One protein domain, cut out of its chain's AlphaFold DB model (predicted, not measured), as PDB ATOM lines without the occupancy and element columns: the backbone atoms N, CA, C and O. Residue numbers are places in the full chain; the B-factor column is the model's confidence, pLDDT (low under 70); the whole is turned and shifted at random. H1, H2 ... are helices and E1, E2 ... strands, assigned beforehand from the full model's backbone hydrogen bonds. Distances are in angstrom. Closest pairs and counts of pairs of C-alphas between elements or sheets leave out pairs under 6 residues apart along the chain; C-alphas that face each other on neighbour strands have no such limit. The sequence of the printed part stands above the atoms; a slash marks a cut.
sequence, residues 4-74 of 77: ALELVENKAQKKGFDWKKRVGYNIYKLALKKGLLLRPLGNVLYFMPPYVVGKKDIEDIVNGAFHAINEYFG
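What this domain is: This is residues 4 to 74 of the 77 residues of the protein "Adenosylmethionine-8-amino-7-oxononanoate aminotransferase" of Hungateiclostridium straminisolvens JCM 21531 (UniProt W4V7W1). The antiparallel sheet E1 - E4 - E3 has H1 over one face, and long H2 crosses H1. Residues 50 to 56 stick out. The 71 printed residues, mixed in class, are compact, with a radius of gyration of the C-alphas of 12.5 A, spanning 36 by 23 by 18 A.

Where its parts are: Find E1, residues 4 to 6, from C-alpha 4 at (-83.688, 16.121, -34.269). Next come E2, 8 to 10; H1, 23 to 33; E3, 39 to 41; E4, 44 to 47. H2, 55 to 73, runs 27.1 A to C-alpha 73 at (-69.577, 4.175, -32.119).

How they stand to each other: Across E1 and E4 find N 5 and O 45, 2.9 A; across hairpin E3 and E4, N 41 and O 44, 2.8 A. H2 touches H1 with residues 64 to 72 alone, at a steep tilt of 57 degrees; the closest C-alphas are Ala 31 and Ala 68, 5.2 A. In both helices every O i to N i+4 pair is within hydrogen-bond range.

The domain as a whole: The printed part has no cut, link E2 to H1 is long, and no printed residue is under 70.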
ATOM      1  N   ALA A   4     -85.138  16.076 -34.248       95.81
ATOM      2  CA  ALA A   4     -83.688  16.121 -34.269       95.81
ATOM      3  C   ALA A   4     -83.114  15.344 -33.085       95.81
ATOM      4  O   ALA A   4     -83.704  15.321 -32.007       95.81
ATOM      5  N   LEU A   5     -81.949  14.734 -33.295       96.38
ATOM      6  CA  LEU A   5     -81.174  14.057 -32.265       96.38
ATOM      7  C   LEU A   5     -79.799  14.712 -32.172       96.38
ATOM      8  O   LEU A   5     -79.016  14.642 -33.118       96.38
ATOM      9  N   GLU A   6     -79.499  15.337 -31.039       97.44
ATOM     10  CA  GLU A   6     -78.164  15.861 -30.759       97.44
ATOM     11  C   GLU A   6     -77.298  14.792 -30.088       97.44
ATOM     12  O   GLU A   6     -77.654  14.233 -29.050       97.44
ATOM     13  N   LEU A   7     -76.140  14.518 -30.686       97.12
ATOM     14  CA  LEU A   7     -75.146  13.605 -30.143       97.12
ATOM     15  C   LEU A   7     -74.122  14.392 -29.323       97.12
ATOM     16  O   LEU A   7     -73.453  15.298 -29.824       97.12
ATOM     17  N   VAL A   8     -73.967  14.001 -28.061       97.38
ATOM     18  CA  VAL A   8     -73.033  14.616 -27.113       97.38
ATOM     19  C   VAL A   8     -72.055  13.577 -26.576       97.38
ATOM     20  O   VAL A   8     -72.413  12.417 -26.386       97.38
ATOM     21  N   GLU A   9     -70.821  14.006 -26.319       96.56
ATOM     22  CA  GLU A   9     -69.757  13.175 -25.747       96.56
ATOM     23  C   GLU A   9     -70.037  12.874 -24.268       96.56
ATOM     24  O   GLU A   9     -69.769  11.777 -23.788       96.56
ATOM     25  N   ASN A  10     -70.626  13.834 -23.547       97.06
ATOM     26  CA  ASN A  10     -71.049  13.660 -22.161       97.06
ATOM     27  C   ASN A  10     -72.469  14.205 -21.965       97.06
ATOM     28  O   ASN A  10     -72.699  15.408 -22.094       97.06
ATOM     29  N   LYS A  11     -73.411  13.322 -21.611       96.06
ATOM     30  CA  LYS A  11     -74.823  13.679 -21.406       96.06
ATOM     31  C   LYS A  11     -75.057  14.538 -20.160       96.06
ATOM     32  O   LYS A  11     -75.862  15.460 -20.221       96.06
ATOM     33  N   ALA A  12     -74.346  14.277 -19.059       97.56
ATOM     34  CA  ALA A  12     -74.502  15.025 -17.808       97.56
ATOM     35  C   ALA A  12     -74.057  16.488 -17.958       97.56
ATOM     36  O   ALA A  12     -74.716  17.397 -17.465       97.56
ATOM     37  N   GLN A  13     -72.965  16.715 -18.691       96.44
ATOM     38  CA  GLN A  13     -72.414  18.047 -18.950       96.44
ATOM     39  C   GLN A  13     -72.943  18.687 -20.241       96.44
ATOM     40  O   GLN A  13     -72.598  19.828 -20.534       96.44
ATOM     41  N   LYS A  14     -73.729  17.949 -21.040       95.75
ATOM     42  CA  LYS A  14     -74.138  18.325 -22.407       95.75
ATOM     43  C   LYS A  14     -72.951  18.738 -23.293       95.75
ATOM     44  O   LYS A  14     -73.071  19.593 -24.166       95.75
ATOM     45  N   LYS A  15     -71.781  18.140 -23.058       97.44
ATOM     46  CA  LYS A  15     -70.557  18.464 -23.794       97.44
ATOM     47  C   LYS A  15     -70.629  17.836 -25.185       97.44
ATOM     48  O   LYS A  15     -70.667  16.612 -25.303       97.44
ATOM     49  N   GLY A  16     -70.622  18.661 -26.229       96.94
ATOM     50  CA  GLY A  16     -70.560  18.199 -27.618       96.94
ATOM     51  C   GLY A  16     -69.216  17.552 -27.979       96.94
ATOM     52  O   GLY A  16     -68.204  17.762 -27.309       96.94
ATOM     53  N   PHE A  17     -69.197  16.774 -29.062       97.31
ATOM     54  CA  PHE A  17     -67.953  16.253 -29.636       97.31
ATOM     55  C   PHE A  17     -67.128  17.360 -30.306       97.31
ATOM     56  O   PHE A  17     -67.696  18.305 -30.858       97.31
ATOM     57  N   ASP A  18     -65.800  17.191 -30.345       96.69
ATOM     58  CA  ASP A  18     -64.906  18.030 -31.155       96.69
ATOM     59  C   ASP A  18     -65.359  18.034 -32.628       96.69
ATOM     60  O   ASP A  18     -65.522  16.982 -33.254       96.69
ATOM     61  N   TRP A  19     -65.540  19.230 -33.190       94.88
ATOM     62  CA  TRP A  19     -66.003  19.447 -34.558       94.88
ATOM     63  C   TRP A  19     -65.103  18.782 -35.609       94.88
ATOM     64  O   TRP A  19     -65.598  18.365 -36.661       94.88
ATOM     65  N   LYS A  20     -63.804  18.613 -35.321       96.50
ATOM     66  CA  LYS A  20     -62.849  17.924 -36.204       96.50
ATOM     67  C   LYS A  20     -63.178  16.442 -36.384       96.50
ATOM     68  O   LYS A  20     -62.878  15.888 -37.437       96.50
ATOM     69  N   LYS A  21     -63.844  15.808 -35.407       96.44
ATOM     70  CA  LYS A  21     -64.295  14.405 -35.502       96.44
ATOM     71  C   LYS A  21     -65.417  14.225 -36.532       96.44
ATOM     72  O   LYS A  21     -65.631  13.111 -37.003       96.44
ATOM     73  N   ARG A  22     -66.134  15.303 -36.889       96.75
ATOM     74  CA  ARG A  22     -67.207  15.309 -37.904       96.75
ATOM     75  C   ARG A  22     -68.231  14.176 -37.692       96.75
ATOM     76  O   ARG A  22     -68.658  13.542 -38.654       96.75
ATOM     77  N   VAL A  23     -68.630  13.941 -36.437       97.69
ATOM     78  CA  VAL A  23     -69.441  12.782 -36.006       97.69
ATOM     79  C   VAL A  23     -70.706  12.615 -36.848       97.69
ATOM     80  O   VAL A  23     -70.868  11.592 -37.511       97.69
ATOM     81  N   GLY A  24     -71.564  13.641 -36.912       97.38
ATOM     82  CA  GLY A  24     -72.817  13.555 -37.668       97.38
ATOM     83  C   GLY A  24     -72.609  13.308 -39.165       97.38
ATOM     84  O   GLY A  24     -73.387  12.588 -39.782       97.38
ATOM     85  N   TYR A  25     -71.526  13.832 -39.752       97.44
ATOM     86  CA  TYR A  25     -71.193  13.596 -41.162       97.44
ATOM     87  C   TYR A  25     -70.766  12.146 -41.429       97.44
ATOM     88  O   TYR A  25     -71.139  11.568 -42.448       97.44
ATOM     89  N   ASN A  26     -70.002  11.539 -40.522       97.94
ATOM     90  CA  ASN A  26     -69.608  10.140 -40.659       97.94
ATOM     91  C   ASN A  26     -70.798   9.193 -40.471       97.94
ATOM     92  O   ASN A  26     -70.956   8.283 -41.282       97.94
ATOM     93  N   ILE A  27     -71.676   9.460 -39.500       98.12
ATOM     94  CA  ILE A  27     -72.927   8.704 -39.322       98.12
ATOM     95  C   ILE A  27     -73.816   8.831 -40.561       98.12
ATOM     96  O   ILE A  27     -74.314   7.829 -41.068       98.12
ATOM     97  N   TYR A  28     -73.959  10.042 -41.108       97.44
ATOM     98  CA  TYR A  28     -74.682  10.266 -42.357       97.44
ATOM     99  C   TYR A  28     -74.152   9.392 -43.503       97.44
ATOM    100  O   TYR A  28     -74.946   8.768 -44.199       97.44
ATOM    101  N   LYS A  29     -72.827   9.282 -43.682       97.75
ATOM    102  CA  LYS A  29     -72.251   8.406 -44.720       97.75
ATOM    103  C   LYS A  29     -72.617   6.932 -44.516       97.75
ATOM    104  O   LYS A  29     -72.823   6.234 -45.505       97.75
ATOM    105  N   LEU A  30     -72.676   6.451 -43.272       97.69
ATOM    106  CA  LEU A  30     -73.089   5.074 -42.971       97.69
ATOM    107  C   LEU A  30     -74.579   4.865 -43.260       97.69
ATOM    108  O   LEU A  30     -74.937   3.902 -43.934       97.69
ATOM    109  N   ALA A  31     -75.432   5.799 -42.833       97.38
ATOM    110  CA  ALA A  31     -76.863   5.776 -43.125       97.38
ATOM    111  C   ALA A  31     -77.135   5.809 -44.640       97.38
ATOM    112  O   ALA A  31     -77.944   5.027 -45.141       97.38
ATOM    113  N   LEU A  32     -76.388   6.630 -45.387       97.38
ATOM    114  CA  LEU A  32     -76.532   6.764 -46.837       97.38
ATOM    115  C   LEU A  32     -76.249   5.447 -47.571       97.38
ATOM    116  O   LEU A  32     -76.972   5.104 -48.503       97.38
ATOM    117  N   LYS A  33     -75.250   4.671 -47.128       96.00
ATOM    118  CA  LYS A  33     -74.964   3.333 -47.683       96.00
ATOM    119  C   LYS A  33     -76.121   2.348 -47.493       96.00
ATOM    120  O   LYS A  33     -76.226   1.395 -48.255       96.00
ATOM    121  N   LYS A  34     -76.974   2.573 -46.490       92.12
ATOM    122  CA  LYS A  34     -78.168   1.770 -46.192       92.12
ATOM    123  C   LYS A  34     -79.445   2.373 -46.804       92.12
ATOM    124  O   LYS A  34     -80.541   1.955 -46.456       92.12
ATOM    125  N   GLY A  35     -79.316   3.364 -47.692       95.31
ATOM    126  CA  GLY A  35     -80.444   4.014 -48.367       95.31
ATOM    127  C   GLY A  35     -81.149   5.099 -47.547       95.31
ATOM    128  O   GLY A  35     -82.168   5.620 -47.993       95.31
ATOM    129  N   LEU A  36     -80.617   5.479 -46.380       96.56
ATOM    130  CA  LEU A  36     -81.220   6.493 -45.517       96.56
ATOM    131  C   LEU A  36     -80.528   7.854 -45.674       96.56
ATOM    132  O   LEU A  36     -79.370   8.043 -45.297       96.56
ATOM    133  N   LEU A  37     -81.269   8.836 -46.187       95.75
ATOM    134  CA  LEU A  37     -80.809  10.218 -46.311       95.75
ATOM    135  C   LEU A  37     -81.071  10.992 -45.010       95.75
ATOM    136  O   LEU A  37     -82.205  11.351 -44.705       95.75
ATOM    137  N   LEU A  38     -80.005  11.294 -44.268       95.12
ATOM    138  CA  LEU A  38     -80.047  12.162 -43.087       95.12
ATOM    139  C   LEU A  38     -79.434  13.528 -43.396       95.12
ATOM    140  O   LEU A  38     -78.492  13.630 -44.182       95.12
ATOM    141  N   ARG A  39     -79.918  14.580 -42.729       94.62
ATOM    142  CA  ARG A  39     -79.293  15.908 -42.772       94.62
ATOM    143  C   ARG A  39     -78.527  16.160 -41.469       94.62
ATOM    144  O   ARG A  39     -79.155  16.510 -40.471       94.62
ATOM    145  N   PRO A  40     -77.193  16.000 -41.449       95.56
ATOM    146  CA  PRO A  40     -76.396  16.336 -40.280       95.56
ATOM    147  C   PRO A  40     -76.116  17.845 -40.211       95.56
ATOM    148  O   PRO A  40     -75.705  18.463 -41.193       95.56
ATOM    149  N   LEU A  41     -76.273  18.429 -39.026       95.56
ATOM    150  CA  LEU A  41     -75.839  19.779 -38.667       95.56
ATOM    151  C   LEU A  41     -74.831  19.654 -37.516       95.56
ATOM    152  O   LEU A  41     -75.195  19.620 -36.342       95.56
ATOM    153  N   GLY A  42     -73.549  19.492 -37.853       94.88
ATOM    154  CA  GLY A  42     -72.515  19.169 -36.866       94.88
ATOM    155  C   GLY A  42     -72.760  17.797 -36.227       94.88
ATOM    156  O   GLY A  42     -72.626  16.776 -36.900       94.88
ATOM    157  N   ASN A  43     -73.124  17.790 -34.942       95.62
ATOM    158  CA  ASN A  43     -73.460  16.579 -34.180       95.62
ATOM    159  C   ASN A  43     -74.977  16.345 -34.053       95.62
ATOM    160  O   ASN A  43     -75.396  15.408 -33.377       95.62
ATOM    161  N   VAL A  44     -75.796  17.184 -34.691       96.81
ATOM    162  CA  VAL A  44     -77.254  17.048 -34.703       96.81
ATOM    163  C   VAL A  44     -77.687  16.314 -35.967       96.81
ATOM    164  O   VAL A  44     -77.355  16.735 -37.074       96.81
ATOM    165  N   LEU A  45     -78.442  15.231 -35.818       96.75
ATOM    166  CA  LEU A  45     -79.072  14.503 -36.918       96.75
ATOM    167  C   LEU A  45     -80.526  14.949 -37.051       96.75
ATOM    168  O   LEU A  45     -81.287  14.868 -36.089       96.75
ATOM    169  N   TYR A  46     -80.903  15.428 -38.233       95.25
ATOM    170  CA  TYR A  46     -82.236  15.961 -38.495       95.25
ATOM    171  C   TYR A  46     -83.112  14.952 -39.243       95.25
ATOM    172  O   TYR A  46     -82.686  14.380 -40.249       95.25
ATOM    173  N   PHE A  47     -84.352  14.800 -38.783       95.56
ATOM    174  CA  PHE A  47     -85.382  13.950 -39.365       95.56
ATOM    175  C   PHE A  47     -86.530  14.828 -39.854       95.56
ATOM    176  O   PHE A  47     -87.259  15.437 -39.067       95.56
ATOM    177  N   MET A  48     -86.686  14.891 -41.172       94.25
ATOM    178  CA  MET A  48     -87.736  15.667 -41.825       94.25
ATOM    179  C   MET A  48     -88.344  14.842 -42.964       94.25
ATOM    180  O   MET A  48     -88.080  15.124 -44.134       94.25
ATOM    181  N   PRO A  49     -89.091  13.773 -42.635       94.44
ATOM    182  CA  PRO A  49     -89.759  12.968 -43.645       94.44
ATOM    183  C   PRO A  49     -90.886  13.766 -44.328       94.44
ATOM    184  O   PRO A  49     -91.386  14.747 -43.762       94.44
ATOM    185  N   PRO A  50     -91.319  13.351 -45.531       94.31
ATOM    186  CA  PRO A  50     -92.469  13.952 -46.199       94.31
ATOM    187  C   PRO A  50     -93.756  13.751 -45.384       94.31
ATOM    188  O   PRO A  50     -93.866  12.824 -44.588       94.31
ATOM    189  N   TYR A  51     -94.774  14.588 -45.602       95.06
ATOM    190  CA  TYR A  51     -96.021  14.512 -44.823       95.06
ATOM    191  C   TYR A  51     -96.859  13.254 -45.070       95.06
ATOM    192  O   TYR A  51     -97.694  12.921 -44.237       95.06
ATOM    193  N   VAL A  52     -96.617  12.547 -46.174       96.38
ATOM    194  CA  VAL A  52     -97.279  11.274 -46.502       96.38
ATOM    195  C   VAL A  52     -96.674  10.068 -45.772       96.38
ATOM    196  O   VAL A  52     -97.130   8.951 -45.984       96.38
ATOM    197  N   VAL A  53     -95.639  10.277 -44.950       96.00
ATOM    198  CA  VAL A  53     -94.915   9.208 -44.250       96.00
ATOM    199  C   VAL A  53     -95.844   8.385 -43.347       96.00
ATOM    200  O   VAL A  53     -96.608   8.935 -42.551       96.00
ATOM    201  N   GLY A  54     -95.769   7.060 -43.461       97.19
ATOM    202  CA  GLY A  54     -96.499   6.122 -42.618       97.19
ATOM    203  C   GLY A  54     -95.706   5.688 -41.385       97.19
ATOM    204  O   GLY A  54     -94.512   5.949 -41.244       97.19
ATOM    205  N   LYS A  55     -96.367   4.957 -40.478       96.69
ATOM    206  CA  LYS A  55     -95.724   4.424 -39.265       96.69
ATOM    207  C   LYS A  55     -94.541   3.500 -39.589       96.69
ATOM    208  O   LYS A  55     -93.493   3.628 -38.968       96.69
ATOM    209  N   LYS A  56     -94.700   2.619 -40.581       97.25
ATOM    210  CA  LYS A  56     -93.644   1.697 -41.018       97.25
ATOM    211  C   LYS A  56     -92.421   2.439 -41.567       97.25
ATOM    212  O   LYS A  56     -91.307   2.129 -41.173       97.25
ATOM    213  N   ASP A  57     -92.632   3.466 -42.389       96.00
ATOM    214  CA  ASP A  57     -91.530   4.280 -42.913       96.00
ATOM    215  C   ASP A  57     -90.759   4.973 -41.777       96.00
ATOM    216  O   ASP A  57     -89.537   5.081 -41.819       96.00
ATOM    217  N   ILE A  58     -91.465   5.431 -40.734       96.25
ATOM    218  CA  ILE A  58     -90.834   6.010 -39.538       96.25
ATOM    219  C   ILE A  58     -89.993   4.959 -38.806       96.25
ATOM    220  O   ILE A  58     -88.871   5.270 -38.412       96.25
ATOM    221  N   GLU A  59     -90.504   3.739 -38.628       96.75
ATOM    222  CA  GLU A  59     -89.749   2.635 -38.020       96.75
ATOM    223  C   GLU A  59     -88.471   2.342 -38.820       96.75
ATOM    224  O   GLU A  59     -87.391   2.291 -38.235       96.75
ATOM    225  N   ASP A  60     -88.559   2.267 -40.149       96.38
ATOM    226  CA  ASP A  60     -87.407   2.036 -41.027       96.38
ATOM    227  C   ASP A  60     -86.374   3.178 -40.938       96.38
ATOM    228  O   ASP A  60     -85.170   2.931 -40.819       96.38
ATOM    229  N   ILE A  61     -86.827   4.439 -40.918       96.25
ATOM    230  CA  ILE A  61     -85.968   5.623 -40.746       96.25
ATOM    231  C   ILE A  61     -85.242   5.589 -39.395       96.25
ATOM    232  O   ILE A  61     -84.034   5.832 -39.330       96.25
ATOM    233  N   VAL A  62     -85.971   5.319 -38.309       95.81
ATOM    234  CA  VAL A  62     -85.413   5.314 -36.950       95.81
ATOM    235  C   VAL A  62     -84.434   4.159 -36.781       95.81
ATOM    236  O   VAL A  62     -83.325   4.385 -36.298       95.81
ATOM    237  N   ASN A  63     -84.788   2.957 -37.240       96.44
ATOM    238  CA  ASN A  63     -83.914   1.788 -37.180       96.44
ATOM    239  C   ASN A  63     -82.649   2.008 -38.015       96.44
ATOM    240  O   ASN A  63     -81.541   1.791 -37.528       96.44
ATOM    241  N   GLY A  64     -82.776   2.523 -39.241       96.62
ATOM    242  CA  GLY A  64     -81.625   2.832 -40.090       96.62
ATOM    243  C   GLY A  64     -80.675   3.854 -39.456       96.62
ATOM    244  O   GLY A  64     -79.455   3.678 -39.500       96.62
ATOM    245  N   ALA A  65     -81.218   4.894 -38.814       97.06
ATOM    246  CA  ALA A  65     -80.415   5.874 -38.091       97.06
ATOM    247  C   ALA A  65     -79.757   5.267 -36.843       97.06
ATOM    248  O   ALA A  65     -78.570   5.493 -36.620       97.06
ATOM    249  N   PHE A  66     -80.494   4.472 -36.065       96.88
ATOM    250  CA  PHE A  66     -79.988   3.773 -34.883       96.88
ATOM    251  C   PHE A  66     -78.816   2.849 -35.236       96.88
ATOM    252  O   PHE A  66     -77.742   2.965 -34.647       96.88
ATOM    253  N   HIS A  67     -78.974   2.022 -36.273       97.25
ATOM    254  CA  HIS A  67     -77.913   1.156 -36.783       97.25
ATOM    255  C   HIS A  67     -76.675   1.952 -37.206       97.25
ATOM    256  O   HIS A  67     -75.563   1.599 -36.828       97.25
ATOM    257  N   ALA A  68     -76.845   3.049 -37.952       97.31
ATOM    258  CA  ALA A  68     -75.724   3.881 -38.389       97.31
ATOM    259  C   ALA A  68     -74.991   4.568 -37.219       97.31
ATOM    260  O   ALA A  68     -73.770   4.717 -37.260       97.31
ATOM    261  N   ILE A  69     -75.724   4.988 -36.182       97.44
ATOM    262  CA  ILE A  69     -75.152   5.580 -34.966       97.44
ATOM    263  C   ILE A  69     -74.338   4.532 -34.198       97.44
ATOM    264  O   ILE A  69     -73.183   4.795 -33.864       97.44
ATOM    265  N   ASN A  70     -74.908   3.351 -33.947       97.25
ATOM    266  CA  ASN A  70     -74.220   2.290 -33.209       97.25
ATOM    267  C   ASN A  70     -72.993   1.781 -33.964       97.25
ATOM    268  O   ASN A  70     -71.933   1.643 -33.364       97.25
ATOM    269  N   GLU A  71     -73.099   1.609 -35.284       97.12
ATOM    270  CA  GLU A  71     -71.976   1.223 -36.141       97.12
ATOM    271  C   GLU A  71     -70.832   2.248 -36.061       97.12
ATOM    272  O   GLU A  71     -69.671   1.866 -35.928       97.12
ATOM    273  N   TYR A  72     -71.137   3.552 -36.063       97.06
ATOM    274  CA  TYR A  72     -70.120   4.597 -35.909       97.06
ATOM    275  C   TYR A  72     -69.402   4.542 -34.552       97.06
ATOM    276  O   TYR A  72     -68.197   4.785 -34.485       97.06
ATOM    277  N   PHE A  73     -70.134   4.251 -33.473       96.81
ATOM    278  CA  PHE A  73     -69.577   4.175 -32.119       96.81
ATOM    279  C   PHE A  73     -69.047   2.782 -31.740       96.81
ATOM    280  O   PHE A  73     -68.518   2.632 -30.642       96.81
ATOM    281  N   GLY A  74     -69.159   1.787 -32.625       95.88
ATOM    282  CA  GLY A  74     -68.751   0.407 -32.347       95.88
ATOM    283  C   GLY A  74     -69.568  -0.262 -31.238       95.88
ATOM    284  O   GLY A  74     -69.034  -1.090 -30.507       95.88
TER     285      GLY A  74